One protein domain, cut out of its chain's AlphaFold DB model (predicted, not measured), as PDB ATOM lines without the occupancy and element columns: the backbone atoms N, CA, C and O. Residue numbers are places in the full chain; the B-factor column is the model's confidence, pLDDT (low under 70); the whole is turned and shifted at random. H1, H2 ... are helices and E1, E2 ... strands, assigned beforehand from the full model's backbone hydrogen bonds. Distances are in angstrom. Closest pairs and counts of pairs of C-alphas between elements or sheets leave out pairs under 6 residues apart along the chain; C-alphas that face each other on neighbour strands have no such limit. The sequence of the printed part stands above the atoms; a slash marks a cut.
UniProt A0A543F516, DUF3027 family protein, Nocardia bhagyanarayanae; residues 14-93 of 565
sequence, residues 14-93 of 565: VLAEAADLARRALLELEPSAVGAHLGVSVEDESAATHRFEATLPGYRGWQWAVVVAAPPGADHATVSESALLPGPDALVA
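Overview. This is residues 14 to 93 of the 565 residues of the protein "DUF3027 family protein" of Nocardia bhagyanarayanae (UniProt A0A543F516). A strongly twisted sheet of four antiparallel strands curls round a single helix, H1, which packs on one face and makes two layers with it, a helix layer over a strand layer. The strands form a meander, each the antiparallel neighbour of the one before, in the order E1, E2, E3, E4. The printed part has 80 residues, with one named helix and then four named strands; the class is mixed, helices and strands. It is compact, with a radius of gyration of the C-alphas of 12.6 A, yet elongated in outline, spanning 41 by 24 by 16 A.

Arrangement. The inner strands E2, residues 47 to 54, and E3, residues 62 to 69, form a hairpin, with N 50 and O 66 2.9 A apart, within hydrogen-bond range. E1, residues 34 to 42, is an edge strand and forms a hairpin with E2, with N 38 and O 51 at 2.8 A; it bends by 64 degrees at residue 37. The other edge strand, E4, residues 78 to 86, forms a hairpin with E3, with N 65 and O 83 at 2.8 A. E1 and E4 are apart. H1, residues 19 to 29, is on the sheet; its closest C-alphas to E3 are those of Ala 22 and Val 66, 5.8 A apart. In H1 every O i to N i+4 pair is within hydrogen-bond range.

Along the chain. H1 begins at C-alpha 19 (17.291, -10.505, -44.892) and measures 15.5 A. E1 measures 21.0 A, E2 21.7 A and E3 22.6 A. E4 measures 23.6 A and ends at C-alpha 86 (6.460, 1.564, -55.745).

Size, cuts and confidence. The C-alphas farthest apart, Gly 73 and Ala 93, are 42.0 A apart. The printed part has no cut and no long link. No printed residue is under 70 in pLDDT.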
ATOM      1  N   VAL A  14      15.489 -11.740 -34.609       94.44
ATOM      2  CA  VAL A  14      14.982 -12.826 -35.476       94.44
ATOM      3  C   VAL A  14      14.260 -12.339 -36.746       94.44
ATOM      4  O   VAL A  14      14.233 -13.054 -37.743       94.44
ATOM      5  N   LEU A  15      13.694 -11.128 -36.721       96.50
ATOM      6  CA  LEU A  15      13.130 -10.447 -37.887       96.50
ATOM      7  C   LEU A  15      14.212  -9.617 -38.595       96.50
ATOM      8  O   LEU A  15      14.386  -9.752 -39.797       96.50
ATOM      9  N   ALA A  16      14.994  -8.816 -37.863       94.19
ATOM     10  CA  ALA A  16      16.030  -7.945 -38.434       94.19
ATOM     11  C   ALA A  16      17.097  -8.709 -39.246       94.19
ATOM     12  O   ALA A  16      17.572  -8.227 -40.276       94.19
ATOM     13  N   GLU A  17      17.457  -9.911 -38.796       95.06
ATOM     14  CA  GLU A  17      18.463 -10.783 -39.409       95.06
ATOM     15  C   GLU A  17      17.894 -11.638 -40.564       95.06
ATOM     16  O   GLU A  17      18.652 -12.284 -41.289       95.06
ATOM     17  N   ALA A  18      16.579 -11.612 -40.815       97.06
ATOM     18  CA  ALA A  18      15.918 -12.447 -41.825       97.06
ATOM     19  C   ALA A  18      16.121 -11.981 -43.287       97.06
ATOM     20  O   ALA A  18      15.502 -12.525 -44.206       97.06
ATOM     21  N   ALA A  19      17.029 -11.035 -43.550       97.19
ATOM     22  CA  ALA A  19      17.291 -10.505 -44.892       97.19
ATOM     23  C   ALA A  19      17.712 -11.591 -45.907       97.19
ATOM     24  O   ALA A  19      17.302 -11.540 -47.067       97.19
ATOM     25  N   ASP A  20      18.461 -12.615 -45.478       97.38
ATOM     26  CA  ASP A  20      18.848 -13.752 -46.332       97.38
ATOM     27  C   ASP A  20      17.718 -14.779 -46.535       97.38
ATOM     28  O   ASP A  20      17.734 -15.542 -47.503       97.38
ATOM     29  N   LEU A  21      16.713 -14.814 -45.653       97.81
ATOM     30  CA  LEU A  21      15.469 -15.552 -45.891       97.81
ATOM     31  C   LEU A  21      14.622 -14.816 -46.933       97.81
ATOM     32  O   LEU A  21      14.212 -15.419 -47.924       97.81
ATOM     33  N   ALA A  22      14.443 -13.510 -46.745       97.75
ATOM     34  CA  ALA A  22      13.689 -12.661 -47.652       97.75
ATOM     35  C   ALA A  22      14.289 -12.632 -49.069       97.75
ATOM     36  O   ALA A  22      13.572 -12.808 -50.053       97.75
ATOM     37  N   ARG A  23      15.620 -12.506 -49.190       98.06
ATOM     38  CA  ARG A  23      16.311 -12.562 -50.488       98.06
ATOM     39  C   ARG A  23      16.110 -13.901 -51.200       98.06
ATOM     40  O   ARG A  23      15.967 -13.901 -52.418       98.06
ATOM     41  N   ARG A  24      16.100 -15.031 -50.482       97.88
ATOM     42  CA  ARG A  24      15.865 -16.348 -51.101       97.88
ATOM     43  C   ARG A  24      14.452 -16.472 -51.656       97.88
ATOM     44  O   ARG A  24      14.325 -16.851 -52.812       97.88
ATOM     45  N   ALA A  25      13.431 -16.059 -50.903       97.38
ATOM     46  CA  ALA A  25      12.050 -16.064 -51.391       97.38
ATOM     47  C   ALA A  25      11.873 -15.207 -52.662       97.38
ATOM     48  O   ALA A  25      11.208 -15.633 -53.604       97.38
ATOM     49  N   LEU A  26      12.539 -14.048 -52.746       97.25
ATOM     50  CA  LEU A  26      12.542 -13.248 -53.976       97.25
ATOM     51  C   LEU A  26      13.281 -13.924 -55.136       97.25
ATOM     52  O   LEU A  26      12.805 -13.846 -56.259       97.25
ATOM     53  N   LEU A  27      14.409 -14.596 -54.893       96.62
ATOM     54  CA  LEU A  27      15.150 -15.316 -55.942       96.62
ATOM     55  C   LEU A  27      14.457 -16.614 -56.396       96.62
ATOM     56  O   LEU A  27      14.747 -17.106 -57.485       96.62
ATOM     57  N   GLU A  28      13.550 -17.161 -55.584       95.50
ATOM     58  CA  GLU A  28      12.636 -18.248 -55.962       95.50
ATOM     59  C   GLU A  28      11.478 -17.743 -56.852       95.50
ATOM     60  O   GLU A  28      10.970 -18.509 -57.671       95.50
ATOM     61  N   LEU A  29      11.102 -16.459 -56.740       92.75
ATOM     62  CA  LEU A  29      10.069 -15.800 -57.554       92.75
ATOM     63  C   LEU A  29      10.621 -15.180 -58.854       92.75
ATOM     64  O   LEU A  29      10.033 -15.355 -59.918       92.75
ATOM     65  N   GLU A  30      11.736 -14.451 -58.771       94.25
ATOM     66  CA  GLU A  30      12.405 -13.760 -59.880       94.25
ATOM     67  C   GLU A  30      13.943 -13.844 -59.712       94.25
ATOM     68  O   GLU A  30      14.538 -13.068 -58.959       94.25
ATOM     69  N   PRO A  31      14.628 -14.775 -60.406       92.06
ATOM     70  CA  PRO A  31      16.041 -15.080 -60.151       92.06
ATOM     71  C   PRO A  31      17.070 -14.002 -60.532       92.06
ATOM     72  O   PRO A  31      18.237 -14.133 -60.158       92.06
ATOM     73  N   SER A  32      16.704 -12.990 -61.327       91.00
ATOM     74  CA  SER A  32      17.649 -12.062 -61.971       91.00
ATOM     75  C   SER A  32      17.504 -10.595 -61.554       91.00
ATOM     76  O   SER A  32      18.490  -9.855 -61.609       91.00
ATOM     77  N   ALA A  33      16.318 -10.170 -61.107       94.38
ATOM     78  CA  ALA A  33      15.984  -8.754 -60.930       94.38
ATOM     79  C   ALA A  33      15.905  -8.254 -59.466       94.38
ATOM     80  O   ALA A  33      15.218  -7.269 -59.168       94.38
ATOM     81  N   VAL A  34      16.598  -8.931 -58.540       96.12
ATOM     82  CA  VAL A  34      16.605  -8.640 -57.090       96.12
ATOM     83  C   VAL A  34      17.927  -7.979 -56.672       96.12
ATOM     84  O   VAL A  34      18.932  -8.653 -56.428       96.12
ATOM     85  N   GLY A  35      17.928  -6.648 -56.581       95.12
ATOM     86  CA  GLY A  35      19.111  -5.811 -56.353       95.12
ATOM     87  C   GLY A  35      19.600  -5.739 -54.899       95.12
ATOM     88  O   GLY A  35      19.570  -6.721 -54.145       95.12
ATOM     89  N   ALA A  36      20.110  -4.571 -54.498       95.94
ATOM     90  CA  ALA A  36      20.620  -4.336 -53.145       95.94
ATOM     91  C   ALA A  36      19.521  -4.472 -52.071       95.94
ATOM     92  O   ALA A  36      18.355  -4.191 -52.331       95.94
ATOM     93  N   HIS A  37      19.885  -4.887 -50.850       97.38
ATOM     94  CA  HIS A  37      18.989  -4.773 -49.688       97.38
ATOM     95  C   HIS A  37      18.989  -3.311 -49.227       97.38
ATOM     96  O   HIS A  37      20.055  -2.730 -49.030       97.38
ATOM     97  N   LEU A  38      17.802  -2.715 -49.122       96.19
ATOM     98  CA  LEU A  38      17.601  -1.290 -48.839       96.19
ATOM     99  C   LEU A  38      17.343  -1.016 -47.353       96.19
ATOM    100  O   LEU A  38      17.573   0.097 -46.889       96.19
ATOM    101  N   GLY A  39      16.862  -2.016 -46.612       95.06
ATOM    102  CA  GLY A  39      16.555  -1.905 -45.188       95.06
ATOM    103  C   GLY A  39      15.435  -2.842 -44.739       95.06
ATOM    104  O   GLY A  39      14.921  -3.655 -45.516       95.06
ATOM    105  N   VAL A  40      15.068  -2.729 -43.467       96.75
ATOM    106  CA  VAL A  40      13.943  -3.437 -42.847       96.75
ATOM    107  C   VAL A  40      13.079  -2.435 -42.076       96.75
ATOM    108  O   VAL A  40      13.624  -1.566 -41.396       96.75
ATOM    109  N   SER A  41      11.755  -2.533 -42.204       95.31
ATOM    110  CA  SER A  41      10.773  -1.801 -41.389       95.31
ATOM    111  C   SER A  41      10.039  -2.765 -40.461       95.31
ATOM    112  O   SER A  41       9.757  -3.893 -40.856       95.31
ATOM    113  N   VAL A  42       9.722  -2.337 -39.236       95.81
ATOM    114  CA  VAL A  42       8.763  -3.059 -38.385       95.81
ATOM    115  C   VAL A  42       7.361  -2.855 -38.947       95.81
ATOM    116  O   VAL A  42       7.000  -1.719 -39.250       95.81
ATOM    117  N   GLU A  43       6.578  -3.929 -39.023       94.19
ATOM    118  CA  GLU A  43       5.126  -3.840 -39.205       94.19
ATOM    119  C   GLU A  43       4.430  -3.978 -37.837       94.19
ATOM    120  O   GLU A  43       3.639  -3.119 -37.454       94.19
ATOM    121  N   ASP A  44       4.799  -4.997 -37.044       92.56
ATOM    122  CA  ASP A  44       4.332  -5.192 -35.662       92.56
ATOM    123  C   ASP A  44       5.346  -5.981 -34.791       92.56
ATOM    124  O   ASP A  44       6.494  -6.204 -35.176       92.56
ATOM    125  N   GLU A  45       4.959  -6.406 -33.579       90.62
ATOM    126  CA  GLU A  45       5.841  -7.165 -32.672       90.62
ATOM    127  C   GLU A  45       6.255  -8.560 -33.180       90.62
ATOM    128  O   GLU A  45       7.116  -9.205 -32.575       90.62
ATOM    129  N   SER A  46       5.643  -9.051 -34.255       95.06
ATOM    130  CA  SER A  46       5.853 -10.362 -34.870       95.06
ATOM    131  C   SER A  46       6.154 -10.302 -36.371       95.06
ATOM    132  O   SER A  46       6.575 -11.328 -36.904       95.06
ATOM    133  N   ALA A  47       6.004  -9.158 -37.043       96.75
ATOM    134  CA  ALA A  47       6.236  -9.004 -38.480       96.75
ATOM    135  C   ALA A  47       7.113  -7.791 -38.851       96.75
ATOM    136  O   ALA A  47       7.065  -6.731 -38.223       96.75
ATOM    137  N   ALA A  48       7.911  -7.945 -39.910       97.44
ATOM    138  CA  ALA A  48       8.764  -6.895 -40.467       97.44
ATOM    139  C   ALA A  48       8.877  -7.022 -41.995       97.44
ATOM    140  O   ALA A  48       8.866  -8.133 -42.524       97.44
ATOM    141  N   THR A  49       9.047  -5.910 -42.711       97.88
ATOM    142  CA  THR A  49       9.239  -5.906 -44.170       97.88
ATOM    143  C   THR A  49      10.694  -5.646 -44.538       97.88
ATOM    144  O   THR A  49      11.209  -4.546 -44.328       97.88
ATOM    145  N   HIS A  50      11.356  -6.613 -45.177       97.88
ATOM    146  CA  HIS A  50      12.631  -6.372 -45.860       97.88
ATOM    147  C   HIS A  50      12.389  -5.774 -47.243       97.88
ATOM    148  O   HIS A  50      11.593  -6.302 -48.020       97.88
ATOM    149  N   ARG A  51      13.118  -4.706 -47.576       98.12
ATOM    150  CA  ARG A  51      13.032  -4.035 -48.879       98.12
ATOM    151  C   ARG A  51      14.297  -4.250 -49.697       98.12
ATOM    152  O   ARG A  51      15.403  -4.151 -49.166       98.12
ATOM    153  N   PHE A  52      14.140  -4.502 -50.990       97.62
ATOM    154  CA  PHE A  52      15.235  -4.648 -51.946       97.62
ATOM    155  C   PHE A  52      14.971  -3.802 -53.191       97.62
ATOM    156  O   PHE A  52      13.825  -3.592 -53.582       97.62
ATOM    157  N   GLU A  53      16.030  -3.328 -53.833       96.56
ATOM    158  CA  GLU A  53      15.956  -2.653 -55.129       96.56
ATOM    159  C   GLU A  53      15.395  -3.604 -56.199       96.56
ATOM    160  O   GLU A  53      15.871  -4.735 -56.332       96.56
ATOM    161  N   ALA A  54      14.404  -3.161 -56.976       96.38
ATOM    162  CA  ALA A  54      13.952  -3.896 -58.153       96.38
ATOM    163  C   ALA A  54      14.737  -3.431 -59.388       96.38
ATOM    164  O   ALA A  54      14.656  -2.269 -59.784       96.38
ATOM    165  N   THR A  55      15.479  -4.340 -60.024       95.12
ATOM    166  CA  THR A  55      16.259  -4.041 -61.242       95.12
ATOM    167  C   THR A  55      15.526  -4.433 -62.534       95.12
ATOM    168  O   THR A  55      16.122  -4.480 -63.610       95.12
ATOM    169  N   LEU A  56      14.212  -4.682 -62.443       93.31
ATOM    170  CA  LEU A  56      13.335  -4.998 -63.572       93.31
ATOM    171  C   LEU A  56      13.231  -3.818 -64.563       93.31
ATOM    172  O   LEU A  56      12.935  -2.691 -64.150       93.31
ATOM    173  N   PRO A  57      13.379  -4.049 -65.883       92.75
ATOM    174  CA  PRO A  57      13.097  -3.038 -66.901       92.75
ATOM    175  C   PRO A  57      11.675  -2.470 -66.774       92.75
ATOM    176  O   PRO A  57      10.713  -3.209 -66.595       92.75
ATOM    177  N   GLY A  58      11.541  -1.144 -66.863       90.69
ATOM    178  CA  GLY A  58      10.272  -0.424 -66.675       90.69
ATOM    179  C   GLY A  58       9.961  -0.051 -65.217       90.69
ATOM    180  O   GLY A  58       9.467   1.044 -64.969       90.69
ATOM    181  N   TYR A  59      10.356  -0.875 -64.246       93.56
ATOM    182  CA  TYR A  59      10.062  -0.695 -62.815       93.56
ATOM    183  C   TYR A  59      11.083   0.204 -62.089       93.56
ATOM    184  O   TYR A  59      11.484  -0.047 -60.952       93.56
ATOM    185  N   ARG A  60      11.525   1.293 -62.732       92.31
ATOM    186  CA  ARG A  60      12.504   2.221 -62.138       92.31
ATOM    187  C   ARG A  60      11.948   2.839 -60.848       92.31
ATOM    188  O   ARG A  60      10.876   3.434 -60.869       92.31
ATOM    189  N   GLY A  61      12.714   2.736 -59.759       94.12
ATOM    190  CA  GLY A  61      12.352   3.270 -58.439       94.12
ATOM    191  C   GLY A  61      11.405   2.377 -57.628       94.12
ATOM    192  O   GLY A  61      11.093   2.705 -56.485       94.12
ATOM    193  N   TRP A  62      10.963   1.246 -58.186       97.38
ATOM    194  CA  TRP A  62      10.201   0.237 -57.454       97.38
ATOM    195  C   TRP A  62      11.118  -0.613 -56.567       97.38
ATOM    196  O   TRP A  62      12.341  -0.667 -56.739       97.38
ATOM    197  N   GLN A  63      10.508  -1.267 -55.588       97.62
ATOM    198  CA  GLN A  63      11.175  -2.053 -54.562       97.62
ATOM    199  C   GLN A  63      10.460  -3.389 -54.406       97.62
ATOM    200  O   GLN A  63       9.233  -3.440 -54.310       97.62
ATOM    201  N   TRP A  64      11.224  -4.471 -54.310       97.62
ATOM    202  CA  TRP A  64      10.696  -5.708 -53.756       97.62
ATOM    203  C   TRP A  64      10.499  -5.528 -52.250       97.62
ATOM    204  O   TRP A  64      11.405  -5.058 -51.561       97.62
ATOM    205  N   ALA A  65       9.337  -5.916 -51.743       97.88
ATOM    206  CA  ALA A  65       8.997  -5.929 -50.331       97.88
ATOM    207  C   ALA A  65       8.682  -7.369 -49.911       97.88
ATOM    208  O   ALA A  65       7.901  -8.049 -50.573       97.88
ATOM    209  N   VAL A  66       9.297  -7.837 -48.827       98.31
ATOM    210  CA  VAL A  66       9.084  -9.184 -48.284       98.31
ATOM    211  C   VAL A  66       8.701  -9.073 -46.825       98.31
ATOM    212  O   VAL A  66       9.532  -8.675 -46.005       98.31
ATOM    213  N   VAL A  67       7.469  -9.454 -46.506       98.12
ATOM    214  CA  VAL A  67       6.993  -9.511 -45.124       98.12
ATOM    215  C   VAL A  67       7.474 -10.826 -44.518       98.12
ATOM    216  O   VAL A  67       7.071 -11.906 -44.961       98.12
ATOM    217  N   VAL A  68       8.343 -10.742 -43.514       98.06
ATOM    218  CA  VAL A  68       8.766 -11.874 -42.681       98.06
ATOM    219  C   VAL A  68       8.003 -11.862 -41.361       98.06
ATOM    220  O   VAL A  68       7.708 -10.795 -40.826       98.06
ATOM    221  N   ALA A  69       7.693 -13.045 -40.831       97.62
ATOM    222  CA  ALA A  69       6.919 -13.208 -39.604       97.62
ATOM    223  C   ALA A  69       7.581 -14.203 -38.638       97.62
ATOM    224  O   ALA A  69       8.093 -15.242 -39.047       97.62
ATOM    225  N   ALA A  70       7.557 -13.903 -37.343       96.94
ATOM    226  CA  ALA A  70       8.063 -14.749 -36.268       96.94
ATOM    227  C   ALA A  70       7.243 -14.482 -34.990       96.94
ATOM    228  O   ALA A  70       7.391 -13.407 -34.404       96.94
ATOM    229  N   PRO A  71       6.402 -15.413 -34.500       94.56
ATOM    230  CA  PRO A  71       5.605 -15.175 -33.293       94.56
ATOM    231  C   PRO A  71       6.492 -14.958 -32.048       94.56
ATOM    232  O   PRO A  71       7.695 -15.258 -32.081       94.56
ATOM    233  N   PRO A  72       5.957 -14.420 -30.937       90.00
ATOM    234  CA  PRO A  72       6.751 -14.133 -29.745       90.00
ATOM    235  C   PRO A  72       7.430 -15.395 -29.196       90.00
ATOM    236  O   PRO A  72       6.789 -16.420 -28.969       90.00
ATOM    237  N   GLY A  73       8.749 -15.330 -28.999       88.00
ATOM    238  CA  GLY A  73       9.562 -16.465 -28.548       88.00
ATOM    239  C   GLY A  73      10.022 -17.442 -29.641       88.00
ATOM    240  O   GLY A  73      10.750 -18.376 -29.312       88.00
ATOM    241  N   ALA A  74       9.661 -17.235 -30.913       93.38
ATOM    242  CA  ALA A  74      10.243 -17.988 -32.027       93.38
ATOM    243  C   ALA A  74      11.733 -17.651 -32.238       93.38
ATOM    244  O   ALA A  74      12.148 -16.498 -32.097       93.38
ATOM    245  N   ASP A  75      12.513 -18.671 -32.605       93.31
ATOM    246  CA  ASP A  75      13.955 -18.621 -32.886       93.31
ATOM    247  C   ASP A  75      14.290 -18.441 -34.378       93.31
ATOM    248  O   ASP A  75      15.438 -18.172 -34.728       93.31
ATOM    249  N   HIS A  76      13.289 -18.546 -35.253       93.44
ATOM    250  CA  HIS A  76      13.382 -18.315 -36.691       93.44
ATOM    251  C   HIS A  76      12.155 -17.548 -37.202       93.44
ATOM    252  O   HIS A  76      11.085 -17.576 -36.589       93.44
ATOM    253  N   ALA A  77      12.317 -16.883 -38.346       96.94
ATOM    254  CA  ALA A  77      11.226 -16.273 -39.098       96.94
ATOM    255  C   ALA A  77      10.788 -17.156 -40.277       96.94
ATOM    256  O   ALA A  77      11.560 -17.969 -40.797       96.94
ATOM    257  N   THR A  78       9.552 -16.957 -40.723       97.62
ATOM    258  CA  THR A  78       8.996 -17.429 -41.995       97.62
ATOM    259  C   THR A  78       8.762 -16.239 -42.932       97.62
ATOM    260  O   THR A  78       8.890 -15.085 -42.526       97.62
ATOM    261  N   VAL A  79       8.430 -16.503 -44.198       97.69
ATOM    262  CA  VAL A  79       7.946 -15.476 -45.137       97.69
ATOM    263  C   VAL A  79       6.423 -15.550 -45.192       97.69
ATOM    264  O   VAL A  79       5.871 -16.644 -45.304       97.69
ATOM    265  N   SER A  80       5.766 -14.394 -45.106       97.06
ATOM    266  CA  SER A  80       4.311 -14.246 -45.212       97.06
ATOM    267  C   SER A  80       3.888 -13.763 -46.600       97.06
ATOM    268  O   SER A  80       2.937 -14.288 -47.167       97.06
ATOM    269  N   GLU A  81       4.602 -12.785 -47.165       97.00
ATOM    270  CA  GLU A  81       4.293 -12.191 -48.472       97.00
ATOM    271  C   GLU A  81       5.578 -11.781 -49.205       97.00
ATOM    272  O   GLU A  81       6.606 -11.502 -48.584       97.00
ATOM    273  N   SER A  82       5.534 -11.731 -50.536       97.56
ATOM    274  CA  SER A  82       6.548 -11.086 -51.374       97.56
ATOM    275  C   SER A  82       5.863 -10.323 -52.505       97.56
ATOM    276  O   SER A  82       5.155 -10.921 -53.313       97.56
ATOM    277  N   ALA A  83       6.073  -9.009 -52.555       97.19
ATOM    278  CA  ALA A  83       5.403  -8.087 -53.468       97.19
ATOM    279  C   ALA A  83       6.401  -7.147 -54.161       97.19
ATOM    280  O   ALA A  83       7.498  -6.892 -53.663       97.19
ATOM    281  N   LEU A  84       6.000  -6.594 -55.307       96.56
ATOM    282  CA  LEU A  84       6.719  -5.533 -56.012       96.56
ATOM    283  C   LEU A  84       5.932  -4.229 -55.855       96.56
ATOM    284  O   LEU A  84       4.845  -4.090 -56.412       96.56
ATOM    285  N   LEU A  85       6.468  -3.291 -55.076       96.38
ATOM    286  CA  LEU A  85       5.780  -2.066 -54.662       96.38
ATOM    287  C   LEU A  85       6.512  -0.812 -55.171       96.38
ATOM    288  O   LEU A  85       7.737  -0.833 -55.316       96.38
ATOM    289  N   PRO A  86       5.807   0.304 -55.422       96.00
ATOM    290  CA  PRO A  86       6.460   1.564 -55.745       96.00
ATOM    291  C   PRO A  86       7.271   2.064 -54.538       96.00
ATOM    292  O   PRO A  86       6.763   2.149 -53.419       96.00
ATOM    293  N   GLY A  87       8.548   2.386 -54.759       93.50
ATOM    294  CA  GLY A  87       9.369   3.129 -53.804       93.50
ATOM    295  C   GLY A  87       9.202   4.648 -53.965       93.50
ATOM    296  O   GLY A  87       8.465   5.095 -54.845       93.50
ATOM    297  N   PRO A  88       9.912   5.466 -53.164       92.00
ATOM    298  CA  PRO A  88       9.801   6.929 -53.211       92.00
ATOM    299  C   PRO A  88      10.134   7.554 -54.576       92.00
ATOM    300  O   PRO A  88       9.576   8.587 -54.930       92.00
ATOM    301  N   ASP A  89      11.018   6.914 -55.347       91.38
ATOM    302  CA  ASP A  89      11.446   7.347 -56.686       91.38
ATOM    303  C   ASP A  89      10.677   6.651 -57.830       91.38
ATOM    304  O   ASP A  89      11.072   6.748 -58.998       91.38
ATOM    305  N   ALA A  90       9.620   5.889 -57.520       95.25
ATOM    306  CA  ALA A  90       8.851   5.151 -58.516       95.25
ATOM    307  C   ALA A  90       7.950   6.068 -59.350       95.25
ATOM    308  O   ALA A  90       7.208   6.899 -58.827       95.25
ATOM    309  N   LEU A  91       7.937   5.843 -60.664       91.44
ATOM    310  CA  LEU A  91       6.907   6.411 -61.531       91.44
ATOM    311  C   LEU A  91       5.603   5.628 -61.333       91.44
ATOM    312  O   LEU A  91       5.459   4.507 -61.824       91.44
ATOM    313  N   VAL A  92       4.672   6.229 -60.594       91.88
ATOM    314  CA  VAL A  92       3.291   5.757 -60.414       91.88
ATOM    315  C   VAL A  92       2.337   6.484 -61.365       91.88
ATOM    316  O   VAL A  92       2.658   7.550 -61.897       91.88
ATOM    317  N   ALA A  93       1.155   5.910 -61.592       90.81
ATOM    318  CA  ALA A  93       0.091   6.593 -62.320       90.81
ATOM    319  C   ALA A  93      -0.420   7.818 -61.528       90.81
ATOM    320  O   ALA A  93      -0.423   7.778 -60.295       90.81
TER     321      ALA A  93